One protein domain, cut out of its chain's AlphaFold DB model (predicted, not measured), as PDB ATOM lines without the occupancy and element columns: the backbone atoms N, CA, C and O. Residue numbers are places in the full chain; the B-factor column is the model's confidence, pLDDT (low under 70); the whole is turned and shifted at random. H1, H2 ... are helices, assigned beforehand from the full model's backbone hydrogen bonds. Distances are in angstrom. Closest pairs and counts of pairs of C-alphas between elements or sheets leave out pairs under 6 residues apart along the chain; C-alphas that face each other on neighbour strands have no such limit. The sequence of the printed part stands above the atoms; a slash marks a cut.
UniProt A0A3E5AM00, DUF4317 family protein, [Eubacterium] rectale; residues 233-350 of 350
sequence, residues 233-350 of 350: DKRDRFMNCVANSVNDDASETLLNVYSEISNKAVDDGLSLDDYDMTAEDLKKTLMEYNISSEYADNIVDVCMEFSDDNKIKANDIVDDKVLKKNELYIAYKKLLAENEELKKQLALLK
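Overview. This is residues 233 to 350 of the 350 residues of the protein "DUF4317 family protein" of [Eubacterium] rectale (UniProt A0A3E5AM00). You are looking at a small compact body of short helices, H1 to H6, from which the last helix, H7, sticks out as a long arm with its residues 335 to 348. In the body, H2 runs through the core and H1, H3, H5 and H6 pack on it, while H4 lies side by side with H1 and folds back from H3 as a helical hairpin. The 118 printed residues hold seven named helices, H1 to H7 in chain order, and no named strand; the class is all helix. The whole is compact, with a radius of gyration of the C-alphas of 15.5 A, yet elongated in outline, spanning 54 by 32 by 25 A with the arm.

Along the chain. Find C-alpha 233 at (-8.878, 25.953, -25.321); from there H1 runs over residues 233 to 245, 18.4 A. H2 follows, residues 250 to 267, 25.7 A long. Further on come H3, residues 279 to 288, and H4, residues 293 to 304, 16.1 A long. H5, residues 314 to 317, and H6, residues 320 to 325, are short. Look for C-alpha 327 at (-17.314, 38.934, -7.907), where H7 begins; it runs 31.9 A over residues 327 to 348, to C-alpha 348 at (-40.168, 60.581, -13.288).

Arrangement. Start at H2, the hub, which touches four helices. Its residues 250 to 254 touch residues 239 to 243 of H1 at a steep tilt of 57 degrees, opposite ways; the closest C-alphas, of Ala 243 and Ala 250, are 5.0 A apart. Its residues 257 to 261 touch H3 at 55 degrees, also steep, with the C-alphas of Val 257 and Leu 286 closest at 6.7 A. H2 only just touches H5 and H6, with 3 pairs of C-alphas within 8 A each; the closest are Ile 261 and Ala 314, 6.9 A, and Leu 255 and Leu 323, 7.0 A. H1 touches H4 at a shallow tilt of 7 degrees, opposite ways, closest at the C-alphas of Ser 245 and Tyr 295, 5.8 A. With residues 234 to 238, H1 touches H5, closest at the C-alphas of Arg 235 and Ile 317, 5.1 A. H3 and H4 form a helical hairpin, with the C-alphas of Lys 283 and Ala 296 closest at 5.5 A. H7 is close to H2 but not clearly touching, about perpendicular at 88 degrees. In H1, H2, H3, H4, H6 and H7 every O i to N i+4 pair is within hydrogen-bond range; H5 is too short for one.

Size, cuts and confidence. The C-alphas of Asp 308 and Lys 350 are the two farthest apart, at 54.6 A. Residues 335 to 350 stand free, and the body without them spans 36 by 34 by 23 A. The link from H2 to H3, 11 residues, is long; its residues 276 to 277 pair antiparallel with residues 312 to 313. The printed part has no cut, and Lys 350, the chain's last residue, is the one printed residue with pLDDT under 70.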
ATOM      1  N   ASP A 233      -8.925  25.510 -23.919       91.88
ATOM      2  CA  ASP A 233      -8.878  25.953 -25.321       91.88
ATOM      3  C   ASP A 233     -10.244  26.430 -25.835       91.88
ATOM      4  O   ASP A 233     -10.315  27.413 -26.576       91.88
ATOM      5  N   LYS A 234     -11.345  25.764 -25.453       93.25
ATOM      6  CA  LYS A 234     -12.710  26.201 -25.809       93.25
ATOM      7  C   LYS A 234     -12.988  27.610 -25.270       93.25
ATOM      8  O   LYS A 234     -13.469  28.471 -26.010       93.25
ATOM      9  N   ARG A 235     -12.611  27.873 -24.015       92.44
ATOM     10  CA  ARG A 235     -12.745  29.188 -23.368       92.44
ATOM     11  C   ARG A 235     -11.867  30.240 -24.030       92.44
ATOM     12  O   ARG A 235     -12.340  31.348 -24.266       92.44
ATOM     13  N   ASP A 236     -10.629  29.899 -24.375       91.88
ATOM     14  CA  ASP A 236      -9.716  30.813 -25.062       91.88
ATOM     15  C   ASP A 236     -10.252  31.198 -26.449       91.88
ATOM     16  O   ASP A 236     -10.256  32.378 -26.810       91.88
ATOM     17  N   ARG A 237     -10.782  30.235 -27.216       93.69
ATOM     18  CA  ARG A 237     -11.445  30.504 -28.505       93.69
ATOM     19  C   ARG A 237     -12.648  31.429 -28.334       93.69
ATOM     20  O   ARG A 237     -12.743  32.426 -29.051       93.69
ATOM     21  N   PHE A 238     -13.516  31.150 -27.359       93.56
ATOM     22  CA  PHE A 238     -14.672  31.993 -27.052       93.56
ATOM     23  C   PHE A 238     -14.253  33.420 -26.672       93.56
ATOM     24  O   PHE A 238     -14.732  34.390 -27.262       93.56
ATOM     25  N   MET A 239     -13.311  33.557 -25.736       91.88
ATOM     26  CA  MET A 239     -12.793  34.848 -25.288       91.88
ATOM     27  C   MET A 239     -12.203  35.661 -26.437       91.88
ATOM     28  O   MET A 239     -12.485  36.854 -26.545       91.88
ATOM     29  N   ASN A 240     -11.415  35.027 -27.307       91.94
ATOM     30  CA  ASN A 240     -10.828  35.689 -28.467       91.94
ATOM     31  C   ASN A 240     -11.904  36.158 -29.457       91.94
ATOM     32  O   ASN A 240     -11.802  37.262 -29.989       91.94
ATOM     33  N   CYS A 241     -12.962  35.370 -29.673       91.69
ATOM     34  CA  CYS A 241     -14.071  35.775 -30.540       91.69
ATOM     35  C   CYS A 241     -14.849  36.962 -29.958       91.69
ATOM     36  O   CYS A 241     -15.105  37.931 -30.674       91.69
ATOM     37  N   VAL A 242     -15.149  36.944 -28.652       90.94
ATOM     38  CA  VAL A 242     -15.790  38.081 -27.970       90.94
ATOM     39  C   VAL A 242     -14.905  39.324 -28.057       90.94
ATOM     40  O   VAL A 242     -15.391  40.382 -28.450       90.94
ATOM     41  N   ALA A 243     -13.606  39.206 -27.775       90.19
ATOM     42  CA  ALA A 243     -12.675  40.332 -27.824       90.19
ATOM     43  C   ALA A 243     -12.573  40.970 -29.217       90.19
ATOM     44  O   ALA A 243     -12.456  42.187 -29.317       90.19
ATOM     45  N   ASN A 244     -12.673  40.175 -30.283       89.38
ATOM     46  CA  ASN A 244     -12.656  40.671 -31.661       89.38
ATOM     47  C   ASN A 244     -14.002  41.264 -32.121       89.38
ATOM     48  O   ASN A 244     -14.052  41.917 -33.162       89.38
ATOM     49  N   SER A 245     -15.089  41.024 -31.379       88.94
ATOM     50  CA  SER A 245     -16.440  41.487 -31.732       88.94
ATOM     51  C   SER A 245     -16.797  42.872 -31.187       88.94
ATOM     52  O   SER A 245     -17.773  43.476 -31.634       88.94
ATOM     53  N   VAL A 246     -16.020  43.383 -30.227       86.69
ATOM     54  CA  VAL A 246     -16.295  44.647 -29.533       86.69
ATOM     55  C   VAL A 246     -15.097  45.591 -29.610       86.69
ATOM     56  O   VAL A 246     -13.951  45.169 -29.515       86.69
ATOM     57  N   ASN A 247     -15.368  46.886 -29.799       73.94
ATOM     58  CA  ASN A 247     -14.319  47.892 -30.007       73.94
ATOM     59  C   ASN A 247     -13.663  48.357 -28.696       73.94
ATOM     60  O   ASN A 247     -12.459  48.585 -28.676       73.94
ATOM     61  N   ASP A 248     -14.446  48.468 -27.620       74.50
ATOM     62  CA  ASP A 248     -14.015  48.870 -26.278       74.50
ATOM     63  C   ASP A 248     -14.663  47.925 -25.239       74.50
ATOM     64  O   ASP A 248     -15.713  47.335 -25.498       74.50
ATOM     65  N   ASP A 249     -14.037  47.758 -24.070       81.12
ATOM     66  CA  ASP A 249     -14.589  47.027 -22.912       81.12
ATOM     67  C   ASP A 249     -14.879  45.517 -23.104       81.12
ATOM     68  O   ASP A 249     -15.773  44.942 -22.474       81.12
ATOM     69  N   ALA A 250     -14.060  44.818 -23.900       85.19
ATOM     70  CA  ALA A 250     -14.145  43.361 -24.094       85.19
ATOM     71  C   ALA A 250     -14.182  42.555 -22.788       85.19
ATOM     72  O   ALA A 250     -14.968  41.618 -22.651       85.19
ATOM     73  N   SER A 251     -13.365  42.934 -21.802       86.00
ATOM     74  CA  SER A 251     -13.354  42.264 -20.500       86.00
ATOM     75  C   SER A 251     -14.658  42.457 -19.725       86.00
ATOM     76  O   SER A 251     -15.093  41.533 -19.045       86.00
ATOM     77  N   GLU A 252     -15.295  43.627 -19.822       87.38
ATOM     78  CA  GLU A 252     -16.584  43.882 -19.167       87.38
ATOM     79  C   GLU A 252     -17.706  43.109 -19.864       87.38
ATOM     80  O   GLU A 252     -18.483  42.424 -19.200       87.38
ATOM     81  N   THR A 253     -17.735  43.138 -21.199       89.69
ATOM     82  CA  THR A 253     -18.696  42.373 -22.010       89.69
ATOM     83  C   THR A 253     -18.608  40.879 -21.701       89.69
ATOM     84  O   THR A 253     -19.623  40.241 -21.433       89.69
ATOM     85  N   LEU A 254     -17.390  40.333 -21.637       90.88
ATOM     86  CA  LEU A 254     -17.153  38.936 -21.282       90.88
ATOM     87  C   LEU A 254     -17.692  38.592 -19.885       90.88
ATOM     88  O   LEU A 254     -18.383  37.589 -19.722       90.88
ATOM     89  N   LEU A 255     -17.404  39.424 -18.877       90.75
ATOM     90  CA  LEU A 255     -17.882  39.204 -17.506       90.75
ATOM     91  C   LEU A 255     -19.408  39.264 -17.408       90.75
ATOM     92  O   LEU A 255     -19.997  38.499 -16.643       90.75
ATOM     93  N   ASN A 256     -20.041  40.147 -18.177       90.44
ATOM     94  CA  ASN A 256     -21.493  40.253 -18.236       90.44
ATOM     95  C   ASN A 256     -22.115  38.993 -18.853       90.44
ATOM     96  O   ASN A 256     -22.991  38.395 -18.233       90.44
ATOM     97  N   VAL A 257     -21.591  38.524 -19.991       92.69
ATOM     98  CA  VAL A 257     -22.037  37.274 -20.631       92.69
ATOM     99  C   VAL A 257     -21.843  36.073 -19.701       92.69
ATOM    100  O   VAL A 257     -22.767  35.284 -19.513       92.69
ATOM    101  N   TYR A 258     -20.679  35.952 -19.053       93.75
ATOM    102  CA  TYR A 258     -20.423  34.885 -18.078       93.75
ATOM    103  C   TYR A 258     -21.399  34.934 -16.901       93.75
ATOM    104  O   TYR A 258     -21.892  33.895 -16.463       93.75
ATOM    105  N   SER A 259     -21.684  36.133 -16.389       91.38
ATOM    106  CA  SER A 259     -22.618  36.318 -15.280       91.38
ATOM    107  C   SER A 259     -24.038  35.938 -15.678       91.38
ATOM    108  O   SER A 259     -24.749  35.365 -14.862       91.38
ATOM    109  N   GLU A 260     -24.458  36.246 -16.903       92.94
ATOM    110  CA  GLU A 260     -25.794  35.917 -17.396       92.94
ATOM    111  C   GLU A 260     -25.975  34.413 -17.575       92.94
ATOM    112  O   GLU A 260     -26.924  33.839 -17.048       92.94
ATOM    113  N   ILE A 261     -25.008  33.752 -18.216       93.56
ATOM    114  CA  ILE A 261     -24.992  32.290 -18.339       93.56
ATOM    115  C   ILE A 261     -25.018  31.633 -16.951       93.56
ATOM    116  O   ILE A 261     -25.773  30.688 -16.722       93.56
ATOM    117  N   SER A 262     -24.223  32.146 -16.006       92.88
ATOM    118  CA  SER A 262     -24.202  31.623 -14.640       92.88
ATOM    119  C   SER A 262     -25.521  31.848 -13.897       92.88
ATOM    120  O   SER A 262     -25.898  30.983 -13.112       92.88
ATOM    121  N   ASN A 263     -26.212  32.974 -14.106       91.69
ATOM    122  CA  ASN A 263     -27.516  33.215 -13.479       91.69
ATOM    123  C   ASN A 263     -28.565  32.255 -14.049       91.69
ATOM    124  O   ASN A 263     -29.268  31.631 -13.267       91.69
ATOM    125  N   LYS A 264     -28.596  32.050 -15.375       92.25
ATOM    126  CA  LYS A 264     -29.511  31.091 -16.019       92.25
ATOM    127  C   LYS A 264     -29.325  29.667 -15.490       92.25
ATOM    128  O   LYS A 264     -30.305  29.005 -15.169       92.25
ATOM    129  N   ALA A 265     -28.076  29.227 -15.312       92.69
ATOM    130  CA  ALA A 265     -27.789  27.932 -14.694       92.69
ATOM    131  C   ALA A 265     -28.358  27.835 -13.264       92.69
ATOM    132  O   ALA A 265     -28.983  26.839 -12.907       92.69
ATOM    133  N   VAL A 266     -28.168  28.884 -12.453       92.31
ATOM    134  CA  VAL A 266     -28.661  28.941 -11.067       92.31
ATOM    135  C   VAL A 266     -30.188  29.002 -11.000       92.31
ATOM    136  O   VAL A 266     -30.769  28.350 -10.132       92.31
ATOM    137  N   ASP A 267     -30.835  29.739 -11.902       92.69
ATOM    138  CA  ASP A 267     -32.295  29.846 -11.992       92.69
ATOM    139  C   ASP A 267     -32.939  28.484 -12.309       92.69
ATOM    140  O   ASP A 267     -33.989  28.152 -11.754       92.69
ATOM    141  N   ASP A 268     -32.252  27.651 -13.096       91.38
ATOM    142  CA  ASP A 268     -32.639  26.264 -13.378       91.38
ATOM    143  C   ASP A 268     -32.242  25.281 -12.255       91.38
ATOM    144  O   ASP A 268     -32.540  24.085 -12.319       91.38
ATOM    145  N   GLY A 269     -31.588  25.762 -11.192       90.94
ATOM    146  CA  GLY A 269     -31.122  24.947 -10.067       90.94
ATOM    147  C   GLY A 269     -29.931  24.044 -10.403       90.94
ATOM    148  O   GLY A 269     -29.691  23.059  -9.699       90.94
ATOM    149  N   LEU A 270     -29.195  24.365 -11.468       92.25
ATOM    150  CA  LEU A 270     -28.078  23.591 -12.002       92.25
ATOM    151  C   LEU A 270     -26.734  24.279 -11.730       92.25
ATOM    152  O   LEU A 270     -26.637  25.483 -11.489       92.25
ATOM    153  N   SER A 271     -25.660  23.488 -11.754       90.06
ATOM    154  CA  SER A 271     -24.297  24.016 -11.767       90.06
ATOM    155  C   SER A 271     -23.841  24.272 -13.208       90.06
ATOM    156  O   SER A 271     -24.425  23.735 -14.144       90.06
ATOM    157  N   LEU A 272     -22.759  25.034 -13.410       89.12
ATOM    158  CA  LEU A 272     -22.179  25.210 -14.752       89.12
ATOM    159  C   LEU A 272     -21.753  23.880 -15.399       89.12
ATOM    160  O   LEU A 272     -21.730  23.791 -16.624       89.12
ATOM    161  N   ASP A 273     -21.404  22.868 -14.594       86.19
ATOM    162  CA  ASP A 273     -21.028  21.535 -15.083       86.19
ATOM    163  C   ASP A 273     -22.239  20.758 -15.639       86.19
ATOM    164  O   ASP A 273     -22.049  19.877 -16.476       86.19
ATOM    165  N   ASP A 274     -23.455  21.092 -15.190       88.88
ATOM    166  CA  ASP A 274     -24.705  20.390 -15.514       88.88
ATOM    167  C   ASP A 274     -25.648  21.222 -16.407       88.88
ATOM    168  O   ASP A 274     -26.752  20.775 -16.721       88.88
ATOM    169  N   TYR A 275     -25.247  22.443 -16.778       92.44
ATOM    170  CA  TYR A 275     -26.058  23.364 -17.570       92.44
ATOM    171  C   TYR A 275     -25.636  23.354 -19.044       92.44
ATOM    172  O   TYR A 275     -24.529  23.774 -19.393       92.44
ATOM    173  N   ASP A 276     -26.557  22.914 -19.898       92.19
ATOM    174  CA  ASP A 276     -26.437  22.933 -21.354       92.19
ATOM    175  C   ASP A 276     -27.323  24.043 -21.931       92.19
ATOM    176  O   ASP A 276     -28.467  24.213 -21.508       92.19
ATOM    177  N   MET A 277     -26.832  24.754 -22.944       92.69
ATOM    178  CA  MET A 277     -27.609  25.757 -23.680       92.69
ATOM    179  C   MET A 277     -27.630  25.464 -25.178       92.69
ATOM    180  O   MET A 277     -26.733  24.807 -25.716       92.69
ATOM    181  N   THR A 278     -28.651  25.970 -25.866       92.75
ATOM    182  CA  THR A 278     -28.731  25.880 -27.328       92.75
ATOM    183  C   THR A 278     -27.951  27.015 -28.002       92.75
ATOM    184  O   THR A 278     -27.653  28.043 -27.386       92.75
ATOM    185  N   ALA A 279     -27.663  26.868 -29.301       92.50
ATOM    186  CA  ALA A 279     -27.127  27.961 -30.122       92.50
ATOM    187  C   ALA A 279     -27.999  29.225 -30.052       92.50
ATOM    188  O   ALA A 279     -27.478  30.337 -29.992       92.50
ATOM    189  N   GLU A 280     -29.324  29.056 -30.048       91.94
ATOM    190  CA  GLU A 280     -30.272  30.171 -29.998       91.94
ATOM    191  C   GLU A 280     -30.186  30.918 -28.661       91.94
ATOM    192  O   GLU A 280     -30.151  32.153 -28.644       91.94
ATOM    193  N   ASP A 281     -30.077  30.183 -27.551       92.25
ATOM    194  CA  ASP A 281     -29.940  30.762 -26.212       92.25
ATOM    195  C   ASP A 281     -28.638  31.552 -26.070       92.25
ATOM    196  O   ASP A 281     -28.635  32.673 -25.538       92.25
ATOM    197  N   LEU A 282     -27.530  31.001 -26.579       93.75
ATOM    198  CA  LEU A 282     -26.240  31.680 -26.571       93.75
ATOM    199  C   LEU A 282     -26.285  32.940 -27.441       93.75
ATOM    200  O   LEU A 282     -25.919  34.017 -26.969       93.75
ATOM    201  N   LYS A 283     -26.810  32.847 -28.668       94.06
ATOM    202  CA  LYS A 283     -26.953  33.994 -29.577       94.06
ATOM    203  C   LYS A 283     -27.756  35.124 -28.942       94.06
ATOM    204  O   LYS A 283     -27.328  36.278 -28.975       94.06
ATOM    205  N   LYS A 284     -28.897  34.796 -28.328       93.69
ATOM    206  CA  LYS A 284     -29.738  35.772 -27.625       93.69
ATOM    207  C   LYS A 284     -28.970  36.454 -26.492       93.69
ATOM    208  O   LYS A 284     -28.998  37.677 -26.396       93.69
ATOM    209  N   THR A 285     -28.243  35.675 -25.692       93.44
ATOM    210  CA  THR A 285     -27.416  36.194 -24.591       93.44
ATOM    211  C   THR A 285     -26.338  37.155 -25.104       93.44
ATOM    212  O   THR A 285     -26.145  38.222 -24.536       93.44
ATOM    213  N   LEU A 286     -25.659  36.826 -26.205       93.19
ATOM    214  CA  LEU A 286     -24.631  37.692 -26.798       93.19
ATOM    215  C   LEU A 286     -25.223  39.023 -27.302       93.19
ATOM    216  O   LEU A 286     -24.649  40.088 -27.068       93.19
ATOM    217  N   MET A 287     -26.395  38.982 -27.942       92.25
ATOM    218  CA  MET A 287     -27.082  40.175 -28.456       92.25
ATOM    219  C   MET A 287     -27.539  41.140 -27.355       92.25
ATOM    220  O   MET A 287     -27.513  42.353 -27.561       92.25
ATOM    221  N   GLU A 288     -27.929  40.626 -26.185       90.88
ATOM    222  CA  GLU A 288     -28.303  41.441 -25.017       90.88
ATOM    223  C   GLU A 288     -27.142  42.329 -24.528       90.88
ATOM    224  O   GLU A 288     -27.375  43.393 -23.954       90.88
ATOM    225  N   TYR A 289     -25.897  41.947 -24.835       88.81
ATOM    226  CA  TYR A 289     -24.681  42.680 -24.476       88.81
ATOM    227  C   TYR A 289     -24.015  43.397 -25.662       88.81
ATOM    228  O   TYR A 289     -22.803  43.599 -25.669       88.81
ATOM    229  N   ASN A 290     -24.815  43.848 -26.636       85.38
ATOM    230  CA  ASN A 290     -24.395  44.669 -27.783       85.38
ATOM    231  C   ASN A 290     -23.430  43.991 -28.773       85.38
ATOM    232  O   ASN A 290     -22.794  44.677 -29.577       85.38
ATOM    233  N   ILE A 291     -23.347  42.661 -28.776       89.12
ATOM    234  CA  ILE A 291     -22.648  41.930 -29.835       89.12
ATOM    235  C   ILE A 291     -23.573  41.878 -31.058       89.12
ATOM    236  O   ILE A 291     -24.741  41.494 -30.956       89.12
ATOM    237  N   SER A 292     -23.074  42.310 -32.223       90.94
ATOM    238  CA  SER A 292     -23.869  42.322 -33.460       90.94
ATOM    239  C   SER A 292     -24.317  40.905 -33.838       90.94
ATOM    240  O   SER A 292     -23.657  39.930 -33.486       90.94
ATOM    241  N   SER A 293     -25.413  40.772 -34.598       91.25
ATOM    242  CA  SER A 293     -25.887  39.444 -35.021       91.25
ATOM    243  C   SER A 293     -24.819  38.644 -35.755       91.25
ATOM    244  O   SER A 293     -24.698  37.454 -35.506       91.25
ATOM    245  N   GLU A 294     -24.053  39.292 -36.630       91.81
ATOM    246  CA  GLU A 294     -23.002  38.640 -37.414       91.81
ATOM    247  C   GLU A 294     -21.885  38.096 -36.513       91.81
ATOM    248  O   GLU A 294     -21.460  36.956 -36.669       91.81
ATOM    249  N   TYR A 295     -21.449  38.872 -35.516       91.75
ATOM    250  CA  TYR A 295     -20.448  38.400 -34.562       91.75
ATOM    251  C   TYR A 295     -20.996  37.332 -33.615       91.75
ATOM    252  O   TYR A 295     -20.272  36.399 -33.281       91.75
ATOM    253  N   ALA A 296     -22.257  37.447 -33.197       92.62
ATOM    254  CA  ALA A 296     -22.901  36.445 -32.358       92.62
ATOM    255  C   ALA A 296     -23.022  35.099 -33.089       92.62
ATOM    256  O   ALA A 296     -22.740  34.071 -32.484       92.62
ATOM    257  N   ASP A 297     -23.367  35.115 -34.382       93.19
ATOM    258  CA  ASP A 297     -23.384  33.918 -35.231       93.19
ATOM    259  C   ASP A 297     -21.991  33.276 -35.312       93.19
ATOM    260  O   ASP A 297     -21.845  32.101 -34.994       93.19
ATOM    261  N   ASN A 298     -20.944  34.066 -35.579       93.12
ATOM    262  CA  ASN A 298     -19.568  33.555 -35.613       93.12
ATOM    263  C   ASN A 298     -19.117  32.940 -34.271       93.12
ATOM    264  O   ASN A 298     -18.435  31.918 -34.257       93.12
ATOM    265  N   ILE A 299     -19.470  33.553 -33.134       92.62
ATOM    266  CA  ILE A 299     -19.138  33.016 -31.801       92.62
ATOM    267  C   ILE A 299     -19.860  31.683 -31.564       92.62
ATOM    268  O   ILE A 299     -19.257  30.743 -31.046       92.62
ATOM    269  N   VAL A 300     -21.139  31.600 -31.936       93.75
ATOM    270  CA  VAL A 300     -21.938  30.376 -31.810       93.75
ATOM    271  C   VAL A 300     -21.363  29.262 -32.676       93.75
ATOM    272  O   VAL A 300     -21.215  28.151 -32.173       93.75
ATOM    273  N   ASP A 301     -20.979  29.557 -33.919       92.19
ATOM    274  CA  ASP A 301     -20.360  28.585 -34.823       92.19
ATOM    275  C   ASP A 301     -19.084  27.994 -34.204       92.19
ATOM    276  O   ASP A 301     -18.944  26.774 -34.129       92.19
ATOM    277  N   VAL A 302     -18.207  28.838 -33.643       91.56
ATOM    278  CA  VAL A 302     -16.981  28.395 -32.950       91.56
ATOM    279  C   VAL A 302     -17.283  27.524 -31.727       91.56
ATOM    280  O   VAL A 302     -16.576  26.548 -31.472       91.56
ATOM    281  N   CYS A 303     -18.320  27.844 -30.949       90.44
ATOM    282  CA  CYS A 303     -18.735  26.997 -29.827       90.44
ATOM    283  C   CYS A 303     -19.328  25.660 -30.293       90.44
ATOM    284  O   CYS A 303     -19.153  24.647 -29.615       90.44
ATOM    285  N   MET A 304     -20.013  25.654 -31.437       89.75
ATOM    286  CA  MET A 304     -20.660  24.468 -31.985       89.75
ATOM    287  C   MET A 304     -19.678  23.478 -32.618       89.75
ATOM    288  O   MET A 304     -19.953  22.279 -32.585       89.75
ATOM    289  N   GLU A 305     -18.514  23.929 -33.102       87.00
ATOM    290  CA  GLU A 305     -17.449  23.059 -33.640       87.00
ATOM    291  C   GLU A 305     -17.035  21.925 -32.681       87.00
ATOM    292  O   GLU A 305     -16.652  20.848 -33.134       87.00
ATOM    293  N   PHE A 306     -17.135  22.143 -31.363       79.88
ATOM    294  CA  PHE A 306     -16.727  21.189 -30.315       79.88
ATOM    295  C   PHE A 306     -17.887  20.773 -29.406       79.88
ATOM    296  O   PHE A 306     -17.657  20.390 -28.249       79.88
ATOM    297  N   SER A 307     -19.115  20.938 -29.898       80.06
ATOM    298  CA  SER A 307     -20.344  20.574 -29.201       80.06
ATOM    299  C   SER A 307     -20.809  19.178 -29.601       80.06
ATOM    300  O   SER A 307     -20.722  18.786 -30.765       80.06
ATOM    301  N   ASP A 308     -21.353  18.452 -28.629       71.94
ATOM    302  CA  ASP A 308     -22.045  17.191 -28.868       71.94
ATOM    303  C   ASP A 308     -23.558  17.462 -28.893       71.94
ATOM    304  O   ASP A 308     -24.070  18.271 -28.115       71.94
ATOM    305  N   ASP A 309     -24.287  16.816 -29.810       76.44
ATOM    306  CA  ASP A 309     -25.753  16.895 -29.926       76.44
ATOM    307  C   ASP A 309     -26.350  18.317 -30.020       76.44
ATOM    308  O   ASP A 309     -27.464  18.566 -29.552       76.44
ATOM    309  N   ASN A 310     -25.633  19.265 -30.641       79.69
ATOM    310  CA  ASN A 310     -26.020  20.684 -30.729       79.69
ATOM    311  C   ASN A 310     -26.232  21.355 -29.356       79.69
ATOM    312  O   ASN A 310     -27.027  22.296 -29.233       79.69
ATOM    313  N   LYS A 311     -25.545  20.875 -28.314       87.81
ATOM    314  CA  LYS A 311     -25.597  21.442 -26.965       87.81
ATOM    315  C   LYS A 311     -24.261  22.042 -26.571       87.81
ATOM    316  O   LYS A 311     -23.219  21.395 -26.636       87.81
ATOM    317  N   ILE A 312     -24.308  23.275 -26.087       90.88
ATOM    318  CA  ILE A 312     -23.130  23.997 -25.628       90.88
ATOM    319  C   ILE A 312     -23.102  23.939 -24.103       90.88
ATOM    320  O   ILE A 312     -23.987  24.473 -23.433       90.88
ATOM    321  N   LYS A 313     -22.078  23.292 -23.542       91.88
ATOM    322  CA  LYS A 313     -21.903  23.208 -22.088       91.88
ATOM    323  C   LYS A 313     -21.495  24.564 -21.533       91.88
ATOM    324  O   LYS A 313     -20.509  25.152 -21.976       91.88
ATOM    325  N   ALA A 314     -22.184  25.041 -20.505       92.56
ATOM    326  CA  ALA A 314     -21.886  26.338 -19.910       92.56
ATOM    327  C   ALA A 314     -20.460  26.416 -19.349       92.56
ATOM    328  O   ALA A 314     -19.797  27.439 -19.502       92.56
ATOM    329  N   ASN A 315     -19.946  25.329 -18.766       91.06
ATOM    330  CA  ASN A 315     -18.566  25.268 -18.273       91.06
ATOM    331  C   ASN A 315     -17.497  25.286 -19.388       91.06
ATOM    332  O   ASN A 315     -16.330  25.552 -19.092       91.06
ATOM    333  N   ASP A 316     -17.862  25.027 -20.647       91.25
ATOM    334  CA  ASP A 316     -16.948  25.137 -21.795       91.25
ATOM    335  C   ASP A 316     -16.783  26.599 -22.251       91.25
ATOM    336  O   ASP A 316     -15.810  26.926 -22.922       91.25
ATOM    337  N   ILE A 317     -17.692  27.488 -21.831       92.81
ATOM    338  CA  ILE A 317     -17.639  28.934 -22.084       92.81
ATOM    339  C   ILE A 317     -17.180  29.687 -20.833       92.81
ATOM    340  O   ILE A 317     -16.273  30.512 -20.882       92.81
ATOM    341  N   VAL A 318     -17.824  29.426 -19.698       92.19
ATOM    342  CA  VAL A 318     -17.688  30.229 -18.484       92.19
ATOM    343  C   VAL A 318     -16.547  29.709 -17.622       92.19
ATOM    344  O   VAL A 318     -16.579  28.583 -17.118       92.19
ATOM    345  N   ASP A 319     -15.552  30.562 -17.367       89.69
ATOM    346  CA  ASP A 319     -14.557  30.283 -16.336       89.69
ATOM    347  C   ASP A 319     -15.031  30.768 -14.959       89.69
ATOM    348  O   ASP A 319     -14.885  31.935 -14.587       89.69
ATOM    349  N   ASP A 320     -15.542  29.830 -14.162       87.00
ATOM    350  CA  ASP A 320     -15.927  30.037 -12.762       87.00
ATOM    351  C   ASP A 320     -14.813  30.696 -11.919       87.00
ATOM    352  O   ASP A 320     -15.086  31.498 -11.024       87.00
ATOM    353  N   LYS A 321     -13.530  30.444 -12.227       87.56
ATOM    354  CA  LYS A 321     -12.419  31.117 -11.529       87.56
ATOM    355  C   LYS A 321     -12.365  32.608 -11.847       87.56
ATOM    356  O   LYS A 321     -12.074  33.409 -10.956       87.56
ATOM    357  N   VAL A 322     -12.629  32.983 -13.099       87.69
ATOM    358  CA  VAL A 322     -12.678  34.383 -13.537       87.69
ATOM    359  C   VAL A 322     -13.874  35.086 -12.903       87.69
ATOM    360  O   VAL A 322     -13.702  36.198 -12.403       87.69
ATOM    361  N   LEU A 323     -15.041  34.435 -12.834       87.44
ATOM    362  CA  LEU A 323     -16.211  34.973 -12.132       87.44
ATOM    363  C   LEU A 323     -15.913  35.235 -10.653       87.44
ATOM    364  O   LEU A 323     -16.056  36.365 -10.188       87.44
ATOM    365  N   LYS A 324     -15.395  34.235  -9.933       88.69
ATOM    366  CA  LYS A 324     -15.049  34.358  -8.505       88.69
ATOM    367  C   LYS A 324     -14.021  35.453  -8.236       88.69
ATOM    368  O   LYS A 324     -14.133  36.189  -7.261       88.69
ATOM    369  N   LYS A 325     -13.020  35.603  -9.107       90.94
ATOM    370  CA  LYS A 325     -12.012  36.665  -8.973       90.94
ATOM    371  C   LYS A 325     -12.608  38.069  -9.148       90.94
ATOM    372  O   LYS A 325     -12.090  39.015  -8.558       90.94
ATOM    373  N   ASN A 326     -13.670  38.205  -9.942       89.56
ATOM    374  CA  ASN A 326     -14.298  39.483 -10.277       89.56
ATOM    375  C   ASN A 326     -15.640  39.719  -9.562       89.56
ATOM    376  O   ASN A 326     -16.325  40.691  -9.870       89.56
ATOM    377  N   GLU A 327     -16.007  38.895  -8.579       88.19
ATOM    378  CA  GLU A 327     -17.314  38.934  -7.907       88.19
ATOM    379  C   GLU A 327     -17.654  40.318  -7.329       88.19
ATOM    380  O   GLU A 327     -18.736  40.852  -7.574       88.19
ATOM    381  N   LEU A 328     -16.705  40.957  -6.633       87.50
ATOM    382  CA  LEU A 328     -16.893  42.304  -6.076       87.50
ATOM    383  C   LEU A 328     -17.118  43.364  -7.162       87.50
ATOM    384  O   LEU A 328     -17.906  44.289  -6.972       87.50
ATOM    385  N   TYR A 329     -16.425  43.234  -8.293       87.19
ATOM    386  CA  TYR A 329     -16.573  44.147  -9.422       87.19
ATOM    387  C   TYR A 329     -17.936  43.966 -10.100       87.19
ATOM    388  O   TYR A 329     -18.629  44.951 -10.355       87.19
ATOM    389  N   ILE A 330     -18.360  42.715 -10.304       86.12
ATOM    390  CA  ILE A 330     -19.679  42.369 -10.851       86.12
ATOM    391  C   ILE A 330     -20.790  42.917  -9.939       86.12
ATOM    392  O   ILE A 330     -21.711  43.582 -10.414       86.12
ATOM    393  N   ALA A 331     -20.684  42.715  -8.621       85.75
ATOM    394  CA  ALA A 331     -21.649  43.229  -7.648       85.75
ATOM    395  C   ALA A 331     -21.710  44.766  -7.646       85.75
ATOM    396  O   ALA A 331     -22.796  45.348  -7.639       85.75
ATOM    397  N   TYR A 332     -20.552  45.432  -7.703       87.31
ATOM    398  CA  TYR A 332     -20.471  46.889  -7.797       87.31
ATOM    399  C   TYR A 332     -21.177  47.429  -9.047       87.31
ATOM    400  O   TYR A 332     -21.948  48.384  -8.950       87.31
ATOM    401  N   LYS A 333     -20.967  46.797 -10.208       84.19
ATOM    402  CA  LYS A 333     -21.618  47.176 -11.471       84.19
ATOM    403  C   LYS A 333     -23.133  46.967 -11.435       84.19
ATOM    404  O   LYS A 333     -23.862  47.878 -11.822       84.19
ATOM    405  N   LYS A 334     -23.614  45.837 -10.895       84.25
ATOM    406  CA  LYS A 334     -25.057  45.588 -10.697       84.25
ATOM    407  C   LYS A 334     -25.701  46.677  -9.825       84.25
ATOM    408  O   LYS A 334     -26.711  47.256 -10.217       84.25
ATOM    409  N   LEU A 335     -25.073  47.027  -8.698       89.06
ATOM    410  CA  LEU A 335     -25.550  48.100  -7.814       89.06
ATOM    411  C   LEU A 335     -25.534  49.478  -8.487       89.06
ATOM    412  O   LEU A 335     -26.411  50.301  -8.231       89.06
ATOM    413  N   LEU A 336     -24.535  49.765  -9.322       88.94
ATOM    414  CA  LEU A 336     -24.470  51.009 -10.096       88.94
ATOM    415  C   LEU A 336     -25.655  51.128 -11.058       88.94
ATOM    416  O   LEU A 336     -26.323  52.161 -11.054       88.94
ATOM    417  N   ALA A 337     -25.943  50.067 -11.814       84.69
ATOM    418  CA  ALA A 337     -27.064  50.025 -12.751       84.69
ATOM    419  C   ALA A 337     -28.419  50.185 -12.036       84.69
ATOM    420  O   ALA A 337     -29.246  50.995 -12.453       84.69
ATOM    421  N   GLU A 338     -28.624  49.490 -10.911       88.62
ATOM    422  CA  GLU A 338     -29.839  49.628 -10.094       88.62
ATOM    423  C   GLU A 338     -29.997  51.058  -9.554       88.62
ATOM    424  O   GLU A 338     -31.077  51.645  -9.622       88.62
ATOM    425  N   ASN A 339     -28.909  51.670  -9.079       90.31
ATOM    426  CA  ASN A 339     -28.930  53.057  -8.618       90.31
ATOM    427  C   ASN A 339     -29.257  54.051  -9.740       90.31
ATOM    428  O   ASN A 339     -29.931  55.053  -9.487       90.31
ATOM    429  N   GLU A 340     -28.769  53.829 -10.960       90.88
ATOM    430  CA  GLU A 340     -29.125  54.663 -12.111       90.88
ATOM    431  C   GLU A 340     -30.602  54.525 -12.479       90.88
ATOM    432  O   GLU A 340     -31.266  55.535 -12.727       90.88
ATOM    433  N   GLU A 341     -31.141  53.309 -12.445       89.19
ATOM    434  CA  GLU A 341     -32.552  53.058 -12.726       89.19
ATOM    435  C   GLU A 341     -33.464  53.679 -11.657       89.19
ATOM    436  O   GLU A 341     -34.400  54.414 -11.979       89.19
ATOM    437  N   LEU A 342     -33.126  53.512 -10.376       91.62
ATOM    438  CA  LEU A 342     -33.825  54.166  -9.266       91.62
ATOM    439  C   LEU A 342     -33.786  55.694  -9.388       91.62
ATOM    440  O   LEU A 342     -34.790  56.363  -9.136       91.62
ATOM    441  N   LYS A 343     -32.655  56.274  -9.817       91.31
ATOM    442  CA  LYS A 343     -32.551  57.720 -10.082       91.31
ATOM    443  C   LYS A 343     -33.474  58.166 -11.217       91.31
ATOM    444  O   LYS A 343     -34.087  59.225 -11.087       91.31
ATOM    445  N   LYS A 344     -33.600  57.388 -12.300       90.25
ATOM    446  CA  LYS A 344     -34.541  57.685 -13.399       90.25
ATOM    447  C   LYS A 344     -35.992  57.626 -12.922       90.25
ATOM    448  O   LYS A 344     -36.753  58.547 -13.199       90.25
ATOM    449  N   GLN A 345     -36.359  56.607 -12.147       90.38
ATOM    450  CA  GLN A 345     -37.703  56.486 -11.568       90.38
ATOM    451  C   GLN A 345     -38.023  57.644 -10.615       90.38
ATOM    452  O   GLN A 345     -39.094  58.240 -10.692       90.38
ATOM    453  N   LEU A 346     -37.068  58.034  -9.765       89.75
ATOM    454  CA  LEU A 346     -37.184  59.213  -8.902       89.75
ATOM    455  C   LEU A 346     -37.338  60.516  -9.693       89.75
ATOM    456  O   LEU A 346     -38.029  61.422  -9.234       89.75
ATOM    457  N   ALA A 347     -36.691  60.631 -10.855       86.88
ATOM    458  CA  ALA A 347     -36.830  61.789 -11.733       86.88
ATOM    459  C   ALA A 347     -38.193  61.834 -12.444       86.88
ATOM    460  O   ALA A 347     -38.676  62.924 -12.707       86.88
ATOM    461  N   LEU A 348     -38.817  60.683 -12.716       86.12
ATOM    462  CA  LEU A 348     -40.168  60.581 -13.288       86.12
ATOM    463  C   LEU A 348     -41.285  60.869 -12.266       86.12
ATOM    464  O   LEU A 348     -42.410  61.170 -12.654       86.12
ATOM    465  N   LEU A 349     -40.984  60.749 -10.969       83.06
ATOM    466  CA  LEU A 349     -41.902  61.032  -9.858       83.06
ATOM    467  C   LEU A 349     -41.870  62.499  -9.387       83.06
ATOM    468  O   LEU A 349     -42.689  62.879  -8.547       83.06
ATOM    469  N   LYS A 350     -40.921  63.298  -9.882       66.75
ATOM    470  CA  LYS A 350     -40.816  64.747  -9.654       66.75
ATOM    471  C   LYS A 350     -41.359  65.502 -10.853       66.75
ATOM    472  O   LYS A 350     -41.943  66.583 -10.614       66.75
TER     473      LYS A 350